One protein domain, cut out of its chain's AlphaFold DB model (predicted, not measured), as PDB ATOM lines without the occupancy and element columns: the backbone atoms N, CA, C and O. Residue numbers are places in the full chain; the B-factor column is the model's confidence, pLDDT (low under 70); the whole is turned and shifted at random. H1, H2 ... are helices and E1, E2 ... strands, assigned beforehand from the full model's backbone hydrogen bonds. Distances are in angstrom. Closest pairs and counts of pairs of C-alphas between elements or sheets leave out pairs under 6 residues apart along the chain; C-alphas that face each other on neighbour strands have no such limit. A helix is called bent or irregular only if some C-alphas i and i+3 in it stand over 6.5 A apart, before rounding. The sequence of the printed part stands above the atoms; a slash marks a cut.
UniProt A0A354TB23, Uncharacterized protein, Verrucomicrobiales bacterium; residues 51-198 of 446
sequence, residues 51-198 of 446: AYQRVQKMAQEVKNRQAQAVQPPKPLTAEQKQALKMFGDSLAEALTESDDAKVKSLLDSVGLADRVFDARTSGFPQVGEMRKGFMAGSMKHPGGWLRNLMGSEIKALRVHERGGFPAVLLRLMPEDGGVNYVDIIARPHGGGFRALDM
ATOM      1  N   ALA A  51      51.918 -47.454 -29.150       78.88
ATOM      2  CA  ALA A  51      51.535 -46.307 -28.332       78.88
ATOM      3  C   ALA A  51      50.031 -46.017 -28.458       78.88
ATOM      4  O   ALA A  51      49.340 -45.896 -27.448       78.88
ATOM      5  N   TYR A  52      49.505 -46.006 -29.684       82.44
ATOM      6  CA  TYR A  52      48.083 -45.827 -29.962       82.44
ATOM      7  C   TYR A  52      47.228 -46.944 -29.348       82.44
ATOM      8  O   TYR A  52      46.238 -46.661 -28.678       82.44
ATOM      9  N   GLN A  53      47.636 -48.208 -29.491       88.81
ATOM     10  CA  GLN A  53      46.946 -49.348 -28.878       88.81
ATOM     11  C   GLN A  53      46.941 -49.269 -27.346       88.81
ATOM     12  O   GLN A  53      45.919 -49.564 -26.726       88.81
ATOM     13  N   ARG A  54      48.043 -48.827 -26.717       84.50
ATOM     14  CA  ARG A  54      48.082 -48.573 -25.266       84.50
ATOM     15  C   ARG A  54      47.105 -47.472 -24.867       84.50
ATOM     16  O   ARG A  54      46.354 -47.668 -23.919       84.50
ATOM     17  N   VAL A  55      47.072 -46.358 -25.601       77.50
ATOM     18  CA  VAL A  55      46.133 -45.253 -25.346       77.50
ATOM     19  C   VAL A  55      44.686 -45.720 -25.497       77.50
ATOM     20  O   VAL A  55      43.874 -45.448 -24.618       77.50
ATOM     21  N   GLN A  56      44.356 -46.481 -26.546       84.12
ATOM     22  CA  GLN A  56      43.013 -47.038 -26.722       84.12
ATOM     23  C   GLN A  56      42.636 -48.017 -25.608       84.12
ATOM     24  O   GLN A  56      41.523 -47.949 -25.088       84.12
ATOM     25  N   LYS A  57      43.557 -48.897 -25.199       87.81
ATOM     26  CA  LYS A  57      43.328 -49.828 -24.089       87.81
ATOM     27  C   LYS A  57      43.085 -49.076 -22.780       87.81
ATOM     28  O   LYS A  57      42.107 -49.364 -22.101       87.81
ATOM     29  N   MET A  58      43.905 -48.071 -22.470       78.62
ATOM     30  CA  MET A  58      43.719 -47.214 -21.295       78.62
ATOM     31  C   MET A  58      42.392 -46.449 -21.352       78.62
ATOM     32  O   MET A  58      41.680 -46.394 -20.354       78.62
ATOM     33  N   ALA A  59      42.020 -45.899 -22.511       78.88
ATOM     34  CA  ALA A  59      40.745 -45.208 -22.692       78.88
ATOM     35  C   ALA A  59      39.552 -46.153 -22.482       78.88
ATOM     36  O   ALA A  59      38.590 -45.795 -21.803       78.88
ATOM     37  N   GLN A  60      39.629 -47.381 -23.002       84.19
ATOM     38  CA  GLN A  60      38.597 -48.394 -22.794       84.19
ATOM     39  C   GLN A  60      38.534 -48.856 -21.332       84.19
ATOM     40  O   GLN A  60      37.442 -49.023 -20.795       84.19
ATOM     41  N   GLU A  61      39.676 -49.023 -20.664       85.38
ATOM     42  CA  GLU A  61      39.744 -49.344 -19.234       85.38
ATOM     43  C   GLU A  61      39.138 -48.231 -18.372       85.38
ATOM     44  O   GLU A  61      38.369 -48.526 -17.460       85.38
ATOM     45  N   VAL A  62      39.419 -46.961 -18.681       77.19
ATOM     46  CA  VAL A  62      38.804 -45.803 -18.011       77.19
ATOM     47  C   VAL A  62      37.298 -45.781 -18.252       77.19
ATOM     48  O   VAL A  62      36.541 -45.653 -17.295       77.19
ATOM     49  N   LYS A  63      36.845 -45.988 -19.493       79.25
ATOM     50  CA  LYS A  63      35.413 -46.034 -19.825       79.25
ATOM     51  C   LYS A  63      34.691 -47.162 -19.085       79.25
ATOM     52  O   LYS A  63      33.625 -46.943 -18.514       79.25
ATOM     53  N   ASN A  64      35.279 -48.358 -19.058       83.81
ATOM     54  CA  ASN A  64      34.732 -49.499 -18.326       83.81
ATOM     55  C   ASN A  64      34.698 -49.219 -16.818       83.81
ATOM     56  O   ASN A  64      33.704 -49.525 -16.164       83.81
ATOM     57  N   ARG A  65      35.747 -48.596 -16.271       82.62
ATOM     58  CA  ARG A  65      35.822 -48.212 -14.857       82.62
ATOM     59  C   ARG A  65      34.781 -47.159 -14.491       82.62
ATOM     60  O   ARG A  65      34.110 -47.322 -13.482       82.62
ATOM     61  N   GLN A  66      34.597 -46.129 -15.315       77.25
ATOM     62  CA  GLN A  66      33.557 -45.111 -15.133       77.25
ATOM     63  C   GLN A  66      32.158 -45.733 -15.171       77.25
ATOM     64  O   GLN A  66      31.334 -45.443 -14.310       77.25
ATOM     65  N   ALA A  67      31.903 -46.637 -16.123       81.25
ATOM     66  CA  ALA A  67      30.633 -47.357 -16.202       81.25
ATOM     67  C   ALA A  67      30.387 -48.232 -14.961       81.25
ATOM     68  O   ALA A  67      29.279 -48.257 -14.435       81.25
ATOM     69  N   GLN A  68      31.420 -48.907 -14.453       81.44
ATOM     70  CA  GLN A  68      31.336 -49.678 -13.211       81.44
ATOM     71  C   GLN A  68      31.205 -48.785 -11.974       81.44
ATOM     72  O   GLN A  68      30.591 -49.188 -10.994       81.44
ATOM     73  N   ALA A  69      31.754 -47.567 -11.998       79.38
ATOM     74  CA  ALA A  69      31.765 -46.688 -10.836       79.38
ATOM     75  C   ALA A  69      30.381 -46.161 -10.441       79.38
ATOM     76  O   ALA A  69      30.178 -45.797  -9.278       79.38
ATOM     77  N   VAL A  70      29.453 -46.146 -11.399       80.81
ATOM     78  CA  VAL A  70      28.050 -45.759 -11.216       80.81
ATOM     79  C   VAL A  70      27.112 -46.959 -11.057       80.81
ATOM     80  O   VAL A  70      25.949 -46.769 -10.721       80.81
ATOM     81  N   GLN A  71      27.603 -48.186 -11.247       84.56
ATOM     82  CA  GLN A  71      26.806 -49.393 -11.047       84.56
ATOM     83  C   GLN A  71      26.932 -49.904  -9.604       84.56
ATOM     84  O   GLN A  71      28.053 -50.059  -9.112       84.56
ATOM     85  N   PRO A  72      25.803 -50.208  -8.938       86.56
ATOM     86  CA  PRO A  72      25.798 -50.927  -7.671       86.56
ATOM     87  C   PRO A  72      26.620 -52.220  -7.760       86.56
ATOM     88  O   PRO A  72      26.491 -52.954  -8.749       86.56
ATOM     89  N   PRO A  73      27.463 -52.544  -6.763       88.25
ATOM     90  CA  PRO A  73      28.071 -53.863  -6.700       88.25
ATOM     91  C   PRO A  73      26.999 -54.935  -6.455       88.25
ATOM     92  O   PRO A  73      25.849 -54.654  -6.124       88.25
ATOM     93  N   LYS A  74      27.392 -56.204  -6.599       91.00
ATOM     94  CA  LYS A  74      26.551 -57.321  -6.154       91.00
ATOM     95  C   LYS A  74      26.272 -57.199  -4.644       91.00
ATOM     96  O   LYS A  74      27.142 -56.686  -3.934       91.00
ATOM     97  N   PRO A  75      25.128 -57.718  -4.154       92.94
ATOM     98  CA  PRO A  75      24.837 -57.755  -2.724       92.94
ATOM     99  C   PRO A  75      25.995 -58.360  -1.925       92.94
ATOM    100  O   PRO A  75      26.589 -59.358  -2.346       92.94
ATOM    101  N   LEU A  76      26.314 -57.751  -0.783       94.31
ATOM    102  CA  LEU A  76      27.446 -58.166   0.045       94.31
ATOM    103  C   LEU A  76      27.184 -59.499   0.762       94.31
ATOM    104  O   LEU A  76      26.099 -59.709   1.315       94.31
ATOM    105  N   THR A  77      28.207 -60.357   0.831       95.38
ATOM    106  CA  THR A  77      28.207 -61.531   1.724       95.38
ATOM    107  C   THR A  77      28.266 -61.107   3.197       95.38
ATOM    108  O   THR A  77      28.540 -59.946   3.512       95.38
ATOM    109  N   ALA A  78      28.025 -62.037   4.125       96.06
ATOM    110  CA  ALA A  78      28.122 -61.756   5.559       96.06
ATOM    111  C   ALA A  78      29.534 -61.288   5.958       96.06
ATOM    112  O   ALA A  78      29.685 -60.305   6.682       96.06
ATOM    113  N   GLU A  79      30.567 -61.925   5.406       96.38
ATOM    114  CA  GLU A  79      31.974 -61.580   5.631       96.38
ATOM    115  C   GLU A  79      32.284 -60.175   5.104       96.38
ATOM    116  O   GLU A  79      32.967 -59.393   5.761       96.38
ATOM    117  N   GLN A  80      31.735 -59.816   3.941       96.00
ATOM    118  CA  GLN A  80      31.895 -58.479   3.374       96.00
ATOM    119  C   GLN A  80      31.160 -57.410   4.188       96.00
ATOM    120  O   GLN A  80      31.682 -56.309   4.338       96.00
ATOM    121  N   LYS A  81      29.980 -57.713   4.745       96.88
ATOM    122  CA  LYS A  81      29.275 -56.797   5.661       96.88
ATOM    123  C   LYS A  81      30.078 -56.563   6.939       96.88
ATOM    124  O   LYS A  81      30.186 -55.421   7.378       96.88
ATOM    125  N   GLN A  82      30.692 -57.610   7.488       97.50
ATOM    126  CA  GLN A  82      31.581 -57.480   8.641       97.50
ATOM    127  C   GLN A  82      32.826 -56.646   8.305       97.50
ATOM    128  O   GLN A  82      33.177 -55.738   9.055       97.50
ATOM    129  N   ALA A  83      33.460 -56.892   7.155       97.56
ATOM    130  CA  ALA A  83      34.603 -56.104   6.695       97.56
ATOM    131  C   ALA A  83      34.238 -54.628   6.445       97.56
ATOM    132  O   ALA A  83      35.036 -53.741   6.735       97.56
ATOM    133  N   LEU A  84      33.025 -54.350   5.955       98.19
ATOM    134  CA  LEU A  84      32.515 -52.987   5.802       98.19
ATOM    135  C   LEU A  84      32.301 -52.304   7.156       98.19
ATOM    136  O   LEU A  84      32.623 -51.126   7.290       98.19
ATOM    137  N   LYS A  85      31.806 -53.035   8.164       98.25
ATOM    138  CA  LYS A  85      31.676 -52.502   9.524       98.25
ATOM    139  C   LYS A  85      33.048 -52.137  10.093       98.25
ATOM    140  O   LYS A  85      33.226 -51.014  10.538       98.25
ATOM    141  N   MET A  86      34.029 -53.037   9.993       98.19
ATOM    142  CA  MET A  86      35.401 -52.774  10.451       98.19
ATOM    143  C   MET A  86      36.048 -51.590   9.718       98.19
ATOM    144  O   MET A  86      36.788 -50.819  10.319       98.19
ATOM    145  N   PHE A  87      35.767 -51.434   8.421       98.62
ATOM    146  CA  PHE A  87      36.165 -50.248   7.666       98.62
ATOM    147  C   PHE A  87      35.529 -48.974   8.235       98.62
ATOM    148  O   PHE A  87      36.229 -47.981   8.408       98.62
ATOM    149  N   GLY A  88      34.229 -49.012   8.539       98.38
ATOM    150  CA  GLY A  88      33.503 -47.908   9.160       98.38
ATOM    151  C   GLY A  88      34.082 -47.506  10.511       98.38
ATOM    152  O   GLY A  88      34.389 -46.335  10.708       98.38
ATOM    153  N   ASP A  89      34.293 -48.487  11.391       98.56
ATOM    154  CA  ASP A  89      34.886 -48.288  12.716       98.56
ATOM    155  C   ASP A  89      36.296 -47.667  12.587       98.56
ATOM    156  O   ASP A  89      36.582 -46.645  13.203       98.56
ATOM    157  N   SER A  90      37.148 -48.209  11.702       98.44
ATOM    158  CA  SER A  90      38.509 -47.691  11.478       98.44
ATOM    159  C   SER A  90      38.540 -46.297  10.845       98.44
ATOM    160  O   SER A  90      39.486 -45.546  11.077       98.44
ATOM    161  N   LEU A  91      37.554 -45.952  10.009       98.44
ATOM    162  CA  LEU A  91      37.450 -44.613   9.432       98.44
ATOM    163  C   LEU A  91      36.990 -43.596  10.478       98.44
ATOM    164  O   LEU A  91      37.549 -42.505  10.522       98.44
ATOM    165  N   ALA A  92      35.999 -43.949  11.302       98.31
ATOM    166  CA  ALA A  92      35.521 -43.101  12.389       98.31
ATOM    167  C   ALA A  92      36.653 -42.780  13.375       98.31
ATOM    168  O   ALA A  92      36.909 -41.609  13.630       98.31
ATOM    169  N   GLU A  93      37.392 -43.799  13.824       98.06
ATOM    170  CA  GLU A  93      38.577 -43.644  14.681       98.06
ATOM    171  C   GLU A  93      39.612 -42.701  14.051       98.06
ATOM    172  O   GLU A  93      39.985 -41.701  14.655       98.06
ATOM    173  N   ALA A  94      39.999 -42.941  12.793       97.81
ATOM    174  CA  ALA A  94      40.996 -42.116  12.111       97.81
ATOM    175  C   ALA A  94      40.567 -40.646  11.939       97.81
ATOM    176  O   ALA A  94      41.418 -39.757  11.939       97.81
ATOM    177  N   LEU A  95      39.269 -40.376  11.761       97.06
ATOM    178  CA  LEU A  95      38.749 -39.008  11.668       97.06
ATOM    179  C   LEU A  95      38.710 -38.324  13.043       97.06
ATOM    180  O   LEU A  95      39.139 -37.174  13.143       97.06
ATOM    181  N   THR A  96      38.262 -39.032  14.084       96.50
ATOM    182  CA  THR A  96      38.250 -38.541  15.473       96.50
ATOM    183  C   THR A  96      39.670 -38.219  15.951       96.50
ATOM    184  O   THR A  96      39.927 -37.129  16.455       96.50
ATOM    185  N   GLU A  97      40.632 -39.113  15.712       96.88
ATOM    186  CA  GLU A  97      42.045 -38.932  16.093       96.88
ATOM    187  C   GLU A  97      42.813 -37.969  15.179       96.88
ATOM    188  O   GLU A  97      43.988 -37.675  15.406       96.88
ATOM    189  N   SER A  98      42.164 -37.470  14.130       96.56
ATOM    190  CA  SER A  98      42.789 -36.635  13.114       96.56
ATOM    191  C   SER A  98      44.030 -37.273  12.439       96.56
ATOM    192  O   SER A  98      44.968 -36.570  12.054       96.56
ATOM    193  N   ASP A  99      44.038 -38.597  12.223       97.44
ATOM    194  CA  ASP A  99      45.109 -39.316  11.509       97.44
ATOM    195  C   ASP A  99      44.980 -39.137   9.984       97.44
ATOM    196  O   ASP A  99      44.436 -39.971   9.246       97.44
ATOM    197  N   ASP A 100      45.536 -38.028   9.491       96.56
ATOM    198  CA  ASP A 100      45.577 -37.658   8.073       96.56
ATOM    199  C   ASP A 100      46.063 -38.799   7.154       96.56
ATOM    200  O   ASP A 100      45.580 -38.950   6.023       96.56
ATOM    201  N   ALA A 101      47.056 -39.579   7.600       96.50
ATOM    202  CA  ALA A 101      47.685 -40.620   6.794       96.50
ATOM    203  C   ALA A 101      46.772 -41.842   6.675       96.50
ATOM    204  O   ALA A 101      46.564 -42.360   5.567       96.50
ATOM    205  N   LYS A 102      46.186 -42.270   7.796       97.62
ATOM    206  CA  LYS A 102      45.214 -43.358   7.823       97.62
ATOM    207  C   LYS A 102      43.966 -42.994   7.036       97.62
ATOM    208  O   LYS A 102      43.604 -43.772   6.150       97.62
ATOM    209  N   VAL A 103      43.379 -41.814   7.257       97.56
ATOM    210  CA  VAL A 103      42.217 -41.337   6.489       97.56
ATOM    211  C   VAL A 103      42.524 -41.402   4.997       97.56
ATOM    212  O   VAL A 103      41.810 -42.069   4.252       97.56
ATOM    213  N   LYS A 104      43.646 -40.823   4.548       95.56
ATOM    214  CA  LYS A 104      44.048 -40.840   3.132       95.56
ATOM    215  C   LYS A 104      44.178 -42.255   2.559       95.56
ATOM    216  O   LYS A 104      43.805 -42.477   1.406       95.56
ATOM    217  N   SER A 105      44.684 -43.213   3.340       96.19
ATOM    218  CA  SER A 105      44.822 -44.620   2.922       96.19
ATOM    219  C   SER A 105      43.473 -45.322   2.696       96.19
ATOM    220  O   SER A 105      43.388 -46.263   1.898       96.19
ATOM    221  N   LEU A 106      42.419 -44.835   3.358       97.44
ATOM    222  CA  LEU A 106      41.055 -45.348   3.278       97.44
ATOM    223  C   LEU A 106      40.257 -44.737   2.114       97.44
ATOM    224  O   LEU A 106      39.170 -45.225   1.815       97.44
ATOM    225  N   LEU A 107      40.777 -43.720   1.414       97.44
ATOM    226  CA  LEU A 107      40.067 -43.051   0.315       97.44
ATOM    227  C   LEU A 107      40.304 -43.725  -1.048       97.44
ATOM    228  O   LEU A 107      41.439 -43.968  -1.466       97.44
ATOM    229  N   ASP A 108      39.236 -43.920  -1.820       96.19
ATOM    230  CA  ASP A 108      39.286 -44.212  -3.258       96.19
ATOM    231  C   ASP A 108      39.203 -42.902  -4.056       96.19
ATOM    232  O   ASP A 108      38.226 -42.622  -4.747       96.19
ATOM    233  N   SER A 109      40.247 -42.069  -3.962       94.75
ATOM    234  CA  SER A 109      40.292 -40.767  -4.657       94.75
ATOM    235  C   SER A 109      40.136 -40.900  -6.178       94.75
ATOM    236  O   SER A 109      39.542 -40.040  -6.823       94.75
ATOM    237  N   VAL A 110      40.638 -42.002  -6.750       93.75
ATOM    238  CA  VAL A 110      40.473 -42.316  -8.176       93.75
ATOM    239  C   VAL A 110      39.009 -42.619  -8.484       93.75
ATOM    240  O   VAL A 110      38.471 -42.070  -9.440       93.75
ATOM    241  N   GLY A 111      38.360 -43.448  -7.666       94.44
ATOM    242  CA  GLY A 111      36.939 -43.746  -7.786       94.44
ATOM    243  C   GLY A 111      36.052 -42.514  -7.618       94.44
ATOM    244  O   GLY A 111      35.105 -42.362  -8.390       94.44
ATOM    245  N   LEU A 112      36.374 -41.618  -6.679       95.19
ATOM    246  CA  LEU A 112      35.670 -40.344  -6.524       95.19
ATOM    247  C   LEU A 112      35.807 -39.493  -7.791       95.19
ATOM    248  O   LEU A 112      34.806 -39.021  -8.322       95.19
ATOM    249  N   ALA A 113      37.026 -39.351  -8.323       93.62
ATOM    250  CA  ALA A 113      37.246 -38.639  -9.579       93.62
ATOM    251  C   ALA A 113      36.455 -39.265 -10.737       93.62
ATOM    252  O   ALA A 113      35.896 -38.544 -11.555       93.62
ATOM    253  N   ASP A 114      36.352 -40.593 -10.798       92.00
ATOM    254  CA  ASP A 114      35.558 -41.273 -11.824       92.00
ATOM    255  C   ASP A 114      34.047 -41.023 -11.667       92.00
ATOM    256  O   ASP A 114      33.340 -41.004 -12.673       92.00
ATOM    257  N   ARG A 115      33.545 -40.790 -10.443       92.38
ATOM    258  CA  ARG A 115      32.149 -40.376 -10.197       92.38
ATOM    259  C   ARG A 115      31.904 -38.910 -10.535       92.38
ATOM    260  O   ARG A 115      30.862 -38.585 -11.102       92.38
ATOM    261  N   VAL A 116      32.844 -38.023 -10.209       91.62
ATOM    262  CA  VAL A 116      32.772 -36.604 -10.593       91.62
ATOM    263  C   VAL A 116      32.765 -36.492 -12.118       91.62
ATOM    264  O   VAL A 116      31.865 -35.878 -12.690       91.62
ATOM    265  N   PHE A 117      33.718 -37.162 -12.770       90.19
ATOM    266  CA  PHE A 117      33.940 -37.126 -14.213       90.19
ATOM    267  C   PHE A 117      33.429 -38.394 -14.914       90.19
ATOM    268  O   PHE A 117      34.181 -39.063 -15.624       90.19
ATOM    269  N   ASP A 118      32.169 -38.765 -14.690       86.00
ATOM    270  CA  ASP A 118      31.591 -39.980 -15.277       86.00
ATOM    271  C   ASP A 118      31.313 -39.836 -16.792       86.00
ATOM    272  O   ASP A 118      31.666 -38.837 -17.432       86.00
ATOM    273  N   ALA A 119      30.654 -40.840 -17.386       76.00
ATOM    274  CA  ALA A 119      30.318 -40.877 -18.813       76.00
ATOM    275  C   ALA A 119      29.529 -39.650 -19.308       76.00
ATOM    276  O   ALA A 119      29.524 -39.367 -20.504       76.00
ATOM    277  N   ARG A 120      28.883 -38.914 -18.400       76.00
ATOM    278  CA  ARG A 120      28.160 -37.690 -18.719       76.00
ATOM    279  C   ARG A 120      29.102 -36.549 -19.090       76.00
ATOM    280  O   ARG A 120      28.804 -35.731 -19.951       76.00
ATOM    281  N   THR A 121      30.281 -36.534 -18.486       75.25
ATOM    282  CA  THR A 121      31.299 -35.506 -18.716       75.25
ATOM    283  C   THR A 121      32.414 -35.976 -19.650       75.25
ATOM    284  O   THR A 121      33.154 -35.158 -20.170       75.25
ATOM    285  N   SER A 122      32.547 -37.271 -19.938       74.06
ATOM    286  CA  SER A 122      33.698 -37.797 -20.694       74.06
ATOM    287  C   SER A 122      33.803 -37.321 -22.154       74.06
ATOM    288  O   SER A 122      34.846 -37.505 -22.778       74.06
ATOM    289  N   GLY A 123      32.759 -36.688 -22.701       74.50
ATOM    290  CA  GLY A 123      32.746 -36.136 -24.058       74.50
ATOM    291  C   GLY A 123      33.481 -34.800 -24.240       74.50
ATOM    292  O   GLY A 123      33.674 -34.390 -25.386       74.50
ATOM    293  N   PHE A 124      33.895 -34.112 -23.166       77.00
ATOM    294  CA  PHE A 124      34.536 -32.792 -23.287       77.00
ATOM    295  C   PHE A 124      36.066 -32.899 -23.320       77.00
ATOM    296  O   PHE A 124      36.647 -33.524 -22.428       77.00
ATOM    297  N   PRO A 125      36.748 -32.248 -24.285       77.81
ATOM    298  CA  PRO A 125      38.207 -32.295 -24.406       77.81
ATOM    299  C   PRO A 125      38.961 -31.891 -23.130       77.81
ATOM    300  O   PRO A 125      40.048 -32.394 -22.863       77.81
ATOM    301  N   GLN A 126      38.379 -30.996 -22.327       83.81
ATOM    302  CA  GLN A 126      38.998 -30.429 -21.128       83.81
ATOM    303  C   GLN A 126      38.918 -31.348 -19.896       83.81
ATOM    304  O   GLN A 126      39.661 -31.147 -18.936       83.81
ATOM    305  N   VAL A 127      38.062 -32.378 -19.905       84.00
ATOM    306  CA  VAL A 127      37.810 -33.234 -18.727       84.00
ATOM    307  C   VAL A 127      39.050 -33.987 -18.274       84.00
ATOM    308  O   VAL A 127      39.231 -34.190 -17.076       84.00
ATOM    309  N   GLY A 128      39.939 -34.361 -19.197       87.12
ATOM    310  CA  GLY A 128      41.203 -35.011 -18.848       87.12
ATOM    311  C   GLY A 128      42.070 -34.145 -17.930       87.12
ATOM    312  O   GLY A 128      42.523 -34.614 -16.883       87.12
ATOM    313  N   GLU A 129      42.242 -32.867 -18.282       89.06
ATOM    314  CA  GLU A 129      43.019 -31.914 -17.482       89.06
ATOM    315  C   GLU A 129      42.303 -31.547 -16.180       89.06
ATOM    316  O   GLU A 129      42.938 -31.512 -15.128       89.06
ATOM    317  N   MET A 130      40.977 -31.375 -16.201       89.12
ATOM    318  CA  MET A 130      40.201 -31.131 -14.975       89.12
ATOM    319  C   MET A 130      40.296 -32.305 -14.001       89.12
ATOM    320  O   MET A 130      40.544 -32.104 -12.815       89.12
ATOM    321  N   ARG A 131      40.182 -33.542 -14.496       90.94
ATOM    322  CA  ARG A 131      40.339 -34.756 -13.690       90.94
ATOM    323  C   ARG A 131      41.739 -34.850 -13.097       90.94
ATOM    324  O   ARG A 131      41.887 -35.200 -11.928       90.94
ATOM    325  N   LYS A 132      42.772 -34.530 -13.879       91.38
ATOM    326  CA  LYS A 132      44.159 -34.488 -13.403       91.38
ATOM    327  C   LYS A 132      44.353 -33.414 -12.329       91.38
ATOM    328  O   LYS A 132      44.960 -33.708 -11.303       91.38
ATOM    329  N   GLY A 133      43.811 -32.214 -12.535       90.81
ATOM    330  CA  GLY A 133      43.833 -31.117 -11.566       90.81
ATOM    331  C   GLY A 133      43.114 -31.476 -10.265       90.81
ATOM    332  O   GLY A 133      43.688 -31.318  -9.191       90.81
ATOM    333  N   PHE A 134      41.916 -32.056 -10.364       90.81
ATOM    334  CA  PHE A 134      41.150 -32.563  -9.225       90.81
ATOM    335  C   PHE A 134      41.935 -33.612  -8.434       90.81
ATOM    336  O   PHE A 134      42.090 -33.473  -7.225       90.81
ATOM    337  N   MET A 135      42.494 -34.623  -9.109       91.81
ATOM    338  CA  MET A 135      43.318 -35.652  -8.464       91.81
ATOM    339  C   MET A 135      44.569 -35.063  -7.809       91.81
ATOM    340  O   MET A 135      44.957 -35.482  -6.723       91.81
ATOM    341  N   ALA A 136      45.220 -34.095  -8.454       90.94
ATOM    342  CA  ALA A 136      46.385 -33.436  -7.880       90.94
ATOM    343  C   ALA A 136      46.013 -32.606  -6.642       90.94
ATOM    344  O   ALA A 136      46.778 -32.592  -5.682       90.94
ATOM    345  N   GLY A 137      44.858 -31.937  -6.649       87.31
ATOM    346  CA  GLY A 137      44.338 -31.181  -5.510       87.31
ATOM    347  C   GLY A 137      43.943 -32.088  -4.347       87.31
ATOM    348  O   GLY A 137      44.472 -31.938  -3.248       87.31
ATOM    349  N   SER A 138      43.095 -33.090  -4.593       85.50
ATOM    350  CA  SER A 138      42.610 -34.010  -3.553       85.50
ATOM    351  C   SER A 138      43.741 -34.777  -2.865       85.50
ATOM    352  O   SER A 138      43.679 -35.027  -1.665       85.50
ATOM    353  N   MET A 139      44.816 -35.090  -3.595       84.25
ATOM    354  CA  MET A 139      45.981 -35.790  -3.050       84.25
ATOM    355  C   MET A 139      46.955 -34.887  -2.279       84.25
ATOM    356  O   MET A 139      47.816 -35.427  -1.573       84.25
ATOM    357  N   LYS A 140      46.863 -33.555  -2.410       88.75
ATOM    358  CA  LYS A 140      47.735 -32.593  -1.712       88.75
ATOM    359  C   LYS A 140      47.276 -32.287  -0.289       88.75
ATOM    360  O   LYS A 140      48.124 -31.995   0.547       88.75
ATOM    361  N   HIS A 141      45.978 -32.358  -0.011       85.12
ATOM    362  CA  HIS A 141      45.453 -32.078   1.323       85.12
ATOM    363  C   HIS A 141      45.693 -33.274   2.261       85.12
ATOM    364  O   HIS A 141      45.326 -34.402   1.906       85.12
ATOM    365  N   PRO A 142      46.308 -33.073   3.440       87.31
ATOM    366  CA  PRO A 142      46.331 -34.104   4.475       87.31
ATOM    367  C   PRO A 142      44.882 -34.442   4.883       87.31
ATOM    368  O   PRO A 142      44.035 -33.544   4.902       87.31
ATOM    369  N   GLY A 143      44.571 -35.733   5.055       88.19
ATOM    370  CA  GLY A 143      43.201 -36.212   5.307       88.19
ATOM    371  C   GLY A 143      42.303 -36.263   4.059       88.19
ATOM    372  O   GLY A 143      41.196 -36.798   4.089       88.19
ATOM    373  N   GLY A 144      42.785 -35.762   2.916       90.75
ATOM    374  CA  GLY A 144      42.044 -35.753   1.656       90.75
ATOM    375  C   GLY A 144      40.741 -34.954   1.741       90.75
ATOM    376  O   GLY A 144      40.672 -33.907   2.376       90.75
ATOM    377  N   TRP A 145      39.696 -35.439   1.069       91.88
ATOM    378  CA  TRP A 145      38.401 -34.750   0.986       91.88
ATOM    379  C   TRP A 145      37.506 -34.941   2.223       91.88
ATOM    380  O   TRP A 145      36.465 -34.298   2.314       91.88
ATOM    381  N   LEU A 146      37.913 -35.780   3.182       94.12
ATOM    382  CA  LEU A 146      37.236 -35.954   4.474       94.12
ATOM    383  C   LEU A 146      37.806 -35.064   5.583       94.12
ATOM    384  O   LEU A 146      37.314 -35.108   6.705       94.12
ATOM    385  N   ARG A 147      38.813 -34.235   5.280       92.50
ATOM    386  CA  ARG A 147      39.496 -33.397   6.274       92.50
ATOM    387  C   ARG A 147      38.543 -32.535   7.103       92.50
ATOM    388  O   ARG A 147      38.755 -32.376   8.293       92.50
ATOM    389  N   ASN A 148      37.481 -32.019   6.490       89.88
ATOM    390  CA  ASN A 148      36.514 -31.152   7.171       89.88
ATOM    391  C   ASN A 148      35.665 -31.881   8.225       89.88
ATOM    392  O   ASN A 148      34.907 -31.223   8.924       89.88
ATOM    393  N   LEU A 149      35.742 -33.213   8.306       94.00
ATOM    394  CA  LEU A 149      35.086 -33.994   9.357       94.00
ATOM    395  C   LEU A 149      36.025 -34.263  10.544       94.00
ATOM    396  O   LEU A 149      35.580 -34.758  11.571       94.00
ATOM    397  N   MET A 150      37.328 -34.012  10.395       93.94
ATOM    398  CA  MET A 150      38.317 -34.335  11.425       93.94
ATOM    399  C   MET A 150      38.156 -33.417  12.640       93.94
ATOM    400  O   MET A 150      37.817 -32.244  12.492       93.94
ATOM    401  N   GLY A 151      38.419 -33.959  13.829       88.25
ATOM    402  CA  GLY A 151      38.285 -33.239  15.100       88.25
ATOM    403  C   GLY A 151      36.867 -33.215  15.679       88.25
ATOM    404  O   GLY A 151      36.691 -32.776  16.805       88.25
ATOM    405  N   SER A 152      35.862 -33.717  14.956       93.19
ATOM    406  CA  SER A 152      34.556 -34.033  15.549       93.19
ATOM    407  C   SER A 152      34.610 -35.372  16.286       93.19
ATOM    408  O   SER A 152      35.366 -36.267  15.894       93.19
ATOM    409  N   GLU A 153      33.753 -35.563  17.287       95.81
ATOM    410  CA  GLU A 153      33.488 -36.907  17.800       95.81
ATOM    411  C   GLU A 153      32.671 -37.670  16.746       95.81
ATOM    412  O   GLU A 153      31.570 -37.260  16.359       95.81
ATOM    413  N   ILE A 154      33.237 -38.765  16.231       97.81
ATOM    414  CA  ILE A 154      32.635 -39.545  15.148       97.81
ATOM    415  C   ILE A 154      32.385 -40.980  15.590       97.81
ATOM    416  O   ILE A 154      33.294 -41.680  16.038       97.81
ATOM    417  N   LYS A 155      31.156 -41.458  15.363       98.19
ATOM    418  CA  LYS A 155      30.751 -42.847  15.625       98.19
ATOM    419  C   LYS A 155      30.193 -43.502  14.369       98.19
ATOM    420  O   LYS A 155      29.303 -42.963  13.709       98.19
ATOM    421  N   ALA A 156      30.691 -44.694  14.041       98.44
ATOM    422  CA  ALA A 156      30.105 -45.529  12.998       98.44
ATOM    423  C   ALA A 156      28.860 -46.241  13.543       98.44
ATOM    424  O   ALA A 156      28.957 -47.102  14.416       98.44
ATOM    425  N   LEU A 157      27.681 -45.882  13.029       98.06
ATOM    426  CA  LEU A 157      26.406 -46.366  13.560       98.06
ATOM    427  C   LEU A 157      25.995 -47.704  12.945       98.06
ATOM    428  O   LEU A 157      25.635 -48.649  13.645       98.06
ATOM    429  N   ARG A 158      26.017 -47.793  11.612       97.62
ATOM    430  CA  ARG A 158      25.575 -48.994  10.893       97.62
ATOM    431  C   ARG A 158      26.131 -49.077   9.483       97.62
ATOM    432  O   ARG A 158      26.509 -48.077   8.876       97.62
ATOM    433  N   VAL A 159      26.080 -50.287   8.939       98.00
ATOM    434  CA  VAL A 159      26.287 -50.550   7.515       98.00
ATOM    435  C   VAL A 159      24.943 -50.728   6.819       98.00
ATOM    436  O   VAL A 159      24.026 -51.339   7.372       98.00
ATOM    437  N   HIS A 160      24.803 -50.196   5.609       97.06
ATOM    438  CA  HIS A 160      23.585 -50.322   4.807       97.06
ATOM    439  C   HIS A 160      23.861 -50.102   3.321       97.06
ATOM    440  O   HIS A 160      25.014 -50.133   2.898       97.06
ATOM    441  N   GLU A 161      22.809 -49.922   2.527       96.00
ATOM    442  CA  GLU A 161      22.920 -49.616   1.106       96.00
ATOM    443  C   GLU A 161      22.325 -48.238   0.807       96.00
ATOM    444  O   GLU A 161      21.184 -47.951   1.168       96.00
ATOM    445  N   ARG A 162      23.071 -47.404   0.077       94.56
ATOM    446  CA  ARG A 162      22.588 -46.136  -0.480       94.56
ATOM    447  C   ARG A 162      22.713 -46.163  -1.993       94.56
ATOM    448  O   ARG A 162      23.811 -46.271  -2.535       94.56
ATOM    449  N   GLY A 163      21.578 -46.092  -2.689       91.31
ATOM    450  CA  GLY A 163      21.549 -46.192  -4.152       91.31
ATOM    451  C   GLY A 163      22.146 -47.508  -4.671       91.31
ATOM    452  O   GLY A 163      22.797 -47.512  -5.710       91.31
ATOM    453  N   GLY A 164      21.992 -48.600  -3.910       93.69
ATOM    454  CA  GLY A 164      22.582 -49.916  -4.189       93.69
ATOM    455  C   GLY A 164      24.077 -50.038  -3.866       93.69
ATOM    456  O   GLY A 164      24.643 -51.118  -3.997       93.69
ATOM    457  N   PHE A 165      24.741 -48.963  -3.433       95.94
ATOM    458  CA  PHE A 165      26.128 -49.029  -2.989       95.94
ATOM    459  C   PHE A 165      26.211 -49.335  -1.494       95.94
ATOM    460  O   PHE A 165      25.442 -48.754  -0.728       95.94
ATOM    461  N   PRO A 166      27.172 -50.163  -1.055       97.69
ATOM    462  CA  PRO A 166      27.471 -50.319   0.355       97.69
ATOM    463  C   PRO A 166      27.851 -48.976   0.970       97.69
ATOM    464  O   PRO A 166      28.630 -48.221   0.388       97.69
ATOM    465  N   ALA A 167      27.310 -48.692   2.144       98.31
ATOM    466  CA  ALA A 167      27.535 -47.451   2.857       98.31
ATOM    467  C   ALA A 167      27.719 -47.704   4.353       98.31
ATOM    468  O   ALA A 167      27.149 -48.647   4.911       98.31
ATOM    469  N   VAL A 168      28.500 -46.840   4.993       98.56
ATOM    470  CA  VAL A 168      28.582 -46.729   6.450       98.56
ATOM    471  C   VAL A 168      27.959 -45.401   6.852       98.56
ATOM    472  O   VAL A 168      28.405 -44.362   6.371       98.56
ATOM    473  N   LEU A 169      26.965 -45.444   7.735       98.62
ATOM    474  CA  LEU A 169      26.409 -44.249   8.357       98.62
ATOM    475  C   LEU A 169      27.305 -43.836   9.526       98.62
ATOM    476  O   LEU A 169      27.493 -44.619  10.461       98.62
ATOM    477  N   LEU A 170      27.822 -42.612   9.479       98.69
ATOM    478  CA  LEU A 170      28.564 -41.987  10.568       98.69
ATOM    479  C   LEU A 170      27.713 -40.889  11.217       98.69
ATOM    480  O   LEU A 170      27.078 -40.104  10.506       98.69
ATOM    481  N   ARG A 171      27.741 -40.824  12.550       98.44
ATOM    482  CA  ARG A 171      27.299 -39.672  13.347       98.44
ATOM    483  C   ARG A 171      28.497 -38.778  13.614       98.44
ATOM    484  O   ARG A 171      29.542 -39.298  13.999       98.44
ATOM    485  N   LEU A 172      28.336 -37.478  13.407       97.62
ATOM    486  CA  LEU A 172      29.325 -36.462  13.741       97.62
ATOM    487  C   LEU A 172      28.745 -35.530  14.792       97.62
ATOM    488  O   LEU A 172      27.650 -35.002  14.594       97.62
ATOM    489  N   MET A 173      29.514 -35.316  15.847       95.75
ATOM    490  CA  MET A 173      29.222 -34.408  16.947       95.75
ATOM    491  C   MET A 173      30.314 -33.326  16.963       95.75
ATOM    492  O   MET A 173      31.439 -33.601  17.396       95.75
ATOM    493  N   PRO A 174      30.048 -32.137  16.394       90.00
ATOM    494  CA  PRO A 174      30.958 -30.997  16.473       90.00
ATOM    495  C   PRO A 174      31.178 -30.534  17.923       90.00
ATOM    496  O   PRO A 174      30.303 -30.706  18.770       90.00
ATOM    497  N   GLU A 175      32.329 -29.918  18.215       87.50
ATOM    498  CA  GLU A 175      32.644 -29.405  19.563       87.50
ATOM    499  C   GLU A 175      31.693 -28.283  20.015       87.50
ATOM    500  O   GLU A 175      31.419 -28.139  21.204       87.50
ATOM    501  N   ASP A 176      31.173 -27.498  19.069       81.19
ATOM    502  CA  ASP A 176      30.177 -26.445  19.285       81.19
ATOM    503  C   ASP A 176      28.740 -26.984  19.416       81.19
ATOM    504  O   ASP A 176      27.797 -26.216  19.617       81.19
ATOM    505  N   GLY A 177      28.577 -28.308  19.373       86.38
ATOM    506  CA  GLY A 177      27.319 -29.008  19.575       86.38
ATOM    507  C   GLY A 177      26.562 -29.322  18.284       86.38
ATOM    508  O   GLY A 177      27.044 -29.170  17.162       86.38
ATOM    509  N   GLY A 178      25.333 -29.811  18.460       89.19
ATOM    510  CA  GLY A 178      24.510 -30.317  17.366       89.19
ATOM    511  C   GLY A 178      24.963 -31.689  16.862       89.19
ATOM    512  O   GLY A 178      25.813 -32.351  17.450       89.19
ATOM    513  N   VAL A 179      24.351 -32.142  15.768       95.12
ATOM    514  CA  VAL A 179      24.657 -33.439  15.159       95.12
ATOM    515  C   VAL A 179      24.546 -33.364  13.649       95.12
ATOM    516  O   VAL A 179      23.656 -32.719  13.095       95.12
ATOM    517  N   ASN A 180      25.426 -34.087  12.968       95.12
ATOM    518  CA  ASN A 180      25.307 -34.334  11.544       95.12
ATOM    519  C   ASN A 180      25.440 -35.827  11.246       95.12
ATOM    520  O   ASN A 180      26.047 -36.592  11.996       95.12
ATOM    521  N   TYR A 181      24.892 -36.233  10.107       97.56
ATOM    522  CA  TYR A 181      24.997 -37.590   9.604       97.56
ATOM    523  C   TYR A 181      25.584 -37.576   8.206       97.56
ATOM    524  O   TYR A 181      25.181 -36.791   7.337       97.56
ATOM    525  N   VAL A 182      26.513 -38.496   7.967       97.81
ATOM    526  CA  VAL A 182      27.046 -38.735   6.630       97.81
ATOM    527  C   VAL A 182      27.047 -40.219   6.323       97.81
ATOM    528  O   VAL A 182      27.428 -41.045   7.147       97.81
ATOM    529  N   ASP A 183      26.653 -40.553   5.104       98.31
ATOM    530  CA  ASP A 183      26.882 -41.880   4.560       98.31
ATOM    531  C   ASP A 183      28.178 -41.881   3.764       98.31
ATOM    532  O   ASP A 183      28.284 -41.237   2.718       98.31
ATOM    533  N   ILE A 184      29.151 -42.653   4.235       98.62
ATOM    534  CA  ILE A 184      30.363 -42.953   3.484       98.62
ATOM    535  C   ILE A 184      30.052 -44.092   2.528       98.62
ATOM    536  O   ILE A 184      29.921 -45.249   2.932       98.62
ATOM    537  N   ILE A 185      29.947 -43.763   1.244       98.38
ATOM    538  CA  ILE A 185      29.765 -44.749   0.186       98.38
ATOM    539  C   ILE A 185      31.081 -45.494   0.015       98.38
ATOM    540  O   ILE A 185      32.118 -44.876  -0.220       98.38
ATOM    541  N   ALA A 186      31.049 -46.816   0.100       97.81
ATOM    542  CA  ALA A 186      32.234 -47.654   0.095       97.81
ATOM    543  C   ALA A 186      32.278 -48.578  -1.127       97.81
ATOM    544  O   ALA A 186      31.257 -49.015  -1.666       97.81
ATOM    545  N   ARG A 187      33.495 -48.925  -1.551       95.19
ATOM    546  CA  ARG A 187      33.747 -49.911  -2.607       95.19
ATOM    547  C   ARG A 187      34.734 -50.978  -2.127       95.19
ATOM    548  O   ARG A 187      35.725 -50.614  -1.491       95.19
ATOM    549  N   PRO A 188      34.527 -52.266  -2.468       95.12
ATOM    550  CA  PRO A 188      35.513 -53.310  -2.206       95.12
ATOM    551  C   PRO A 188      36.875 -53.002  -2.847       95.12
ATOM    552  O   PRO A 188      36.950 -52.643  -4.025       95.12
ATOM    553  N   HIS A 189      37.958 -53.174  -2.092       94.50
ATOM    554  CA  HIS A 189      39.326 -52.960  -2.559       94.50
ATOM    555  C   HIS A 189      40.313 -53.842  -1.783       94.50
ATOM    556  O   HIS A 189      40.451 -53.698  -0.572       94.50
ATOM    557  N   GLY A 190      41.020 -54.745  -2.474       89.31
ATOM    558  CA  GLY A 190      42.121 -55.523  -1.881       89.31
ATOM    559  C   GLY A 190      41.748 -56.345  -0.638       89.31
ATOM    560  O   GLY A 190      42.547 -56.430   0.284       89.31
ATOM    561  N   GLY A 191      40.533 -56.903  -0.583       90.31
ATOM    562  CA  GLY A 191      40.027 -57.653   0.579       90.31
ATOM    563  C   GLY A 191      39.363 -56.799   1.668       90.31
ATOM    564  O   GLY A 191      38.748 -57.357   2.569       90.31
ATOM    565  N   GLY A 192      39.428 -55.468   1.565       95.94
ATOM    566  CA  GLY A 192      38.721 -54.525   2.434       95.94
ATOM    567  C   GLY A 192      37.821 -53.578   1.642       95.94
ATOM    568  O   GLY A 192      37.328 -53.919   0.564       95.94
ATOM    569  N   PHE A 193      37.632 -52.370   2.168       98.12
ATOM    570  CA  PHE A 193      36.845 -51.306   1.545       98.12
ATOM    571  C   PHE A 193      37.623 -49.991   1.495       98.12
ATOM    572  O   PHE A 193      38.566 -49.779   2.257       98.12
ATOM    573  N   ARG A 194      37.215 -49.110   0.580       97.88
ATOM    574  CA  ARG A 194      37.645 -47.710   0.523       97.88
ATOM    575  C   ARG A 194      36.453 -46.779   0.335       97.88
ATOM    576  O   ARG A 194      35.494 -47.149  -0.346       97.88
ATOM    577  N   ALA A 195      36.546 -45.575   0.896       98.12
ATOM    578  CA  ALA A 195      35.569 -44.502   0.742       98.12
ATOM    579  C   ALA A 195      35.588 -43.985  -0.702       98.12
ATOM    580  O   ALA A 195      36.575 -43.414  -1.163       98.12
ATOM    581  N   LEU A 196      34.493 -44.210  -1.413       96.94
ATOM    582  CA  LEU A 196      34.286 -43.836  -2.804       96.94
ATOM    583  C   LEU A 196      33.661 -42.443  -2.944       96.94
ATOM    584  O   LEU A 196      33.972 -41.720  -3.887       96.94
ATOM    585  N   ASP A 197      32.729 -42.110  -2.059       97.62
ATOM    586  CA  ASP A 197      31.938 -40.879  -2.086       97.62
ATOM    587  C   ASP A 197      31.343 -40.645  -0.690       97.62
ATOM    588  O   ASP A 197      31.416 -41.522   0.175       97.62
ATOM    589  N   MET A 198      30.714 -39.496  -0.479       97.62
ATOM    590  CA  MET A 198      30.004 -39.186   0.759       97.62
ATOM    591  C   MET A 198      28.669 -38.533   0.447       97.62
ATOM    592  O   MET A 198      28.604 -37.662  -0.412       97.62
TER     593      MET A 198
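Overview. This is residues 51 to 198 of the 446 residues of an uncharacterized protein of Verrucomicrobiales bacterium (UniProt A0A354TB23). A strongly twisted antiparallel sheet curls round one long helix, H2; on the opposite face H4 packs on the edge strand E4, and H5 packs on H4. H1 packs on H4 with residues 65 to 69 and sticks out from the body with residues 51 to 61, while H3 and H6 pack on each other and on H2. The printed part has 148 residues, with six named helices followed by four named strands along the chain, H1 H2 H3 H4 H5 H6 E1 E2 E3 E4, and the sheet runs E1 E2 E3 E4. The class is mixed, helices and strands. The whole is compact, with a radius of gyration of the C-alphas of 16.5 A, but elongated in outline, spanning 53 by 34 by 24 A.

Along the chain. H1, residues 51 to 69, begins at C-alpha 51 (51.535, -46.307, -28.332) and measures 26.4 A from first to last C-alpha. H2, residues 78 to 96, measures 27.2 A and begins at C-alpha 78 (28.122, -61.756, 5.559). H3 is residues 100 to 106, H4 residues 109 to 116, and H5 residues 127 to 138, 15.9 A long. H6, residues 144 to 149, is irregular: C-alphas 145 and 148 are 7.4 A apart. E1, residues 153 to 162, measures 23.2 A and bends by 75 degrees at residue 159. E2, residues 165 to 173, measures 24.9 A, and E3, residues 180 to 189, 27.2 A. E4, residues 192 to 198, measures 17.7 A and ends at C-alpha 198 (30.004, -39.186, 0.759).

Arrangement. The four strands form a meander, each the antiparallel neighbour of the one before, and each two in a row form a hairpin. Between E1 and E2, N 155 and O 171 are within hydrogen-bond range at 3.0 A; between E2 and E3, N 170 and O 182 at 2.8 A; between E3 and E4, N 187 and O 194 at 2.9 A. H2 is on the sheet, which curls round it; the closest C-alphas of H2 and E1, Ala 92 and Ile 154, are 5.3 A apart, and those of H2 and E4, Ala 83 and Gly 192, 6.1 A. H3 forms a helical hairpin with H2, a shallow tilt of 16 degrees, opposite ways, with the C-alphas of Ala 94 and Val 103 closest at 5.8 A. H3 is over E4 and stands up from the sheet. H6 touches H3, Lys 104 and Gly 144 having the closest C-alphas at 5.7 A, and only grazes the sheet. H4 is over E4 at a height over the sheet of 8.6 A, on the opposite face to H2. H5 touches H4 at a steep tilt of 46 degrees, opposite ways; their closest C-alphas, Ala 113 and Arg 131, are 6.4 A apart. H1 touches H4 with residues 65 to 69 alone, about perpendicular at 75 degrees, the C-alphas of Gln 66 and Asp 114 being closest at 5.4 A. In H1, H2, H3, H4 and H5 every O i to N i+4 pair is within hydrogen-bond range; in H6 0 of 2 are, against 2 of 3 O i to N i+3 pairs.

Size, cuts and confidence. The two C-alphas farthest apart, those of Ala 51 and Gly 177, are 56.4 A apart. Without residues 51 to 61, which stand free, the body spans 45 by 34 by 26 A. The printed part has no cut and no long link; H1 to H2, H4 to H5 and E2 to E3 are short links. The mean pLDDT of the printed part is 91.5, with H1 at 82, and no printed residue is under 70.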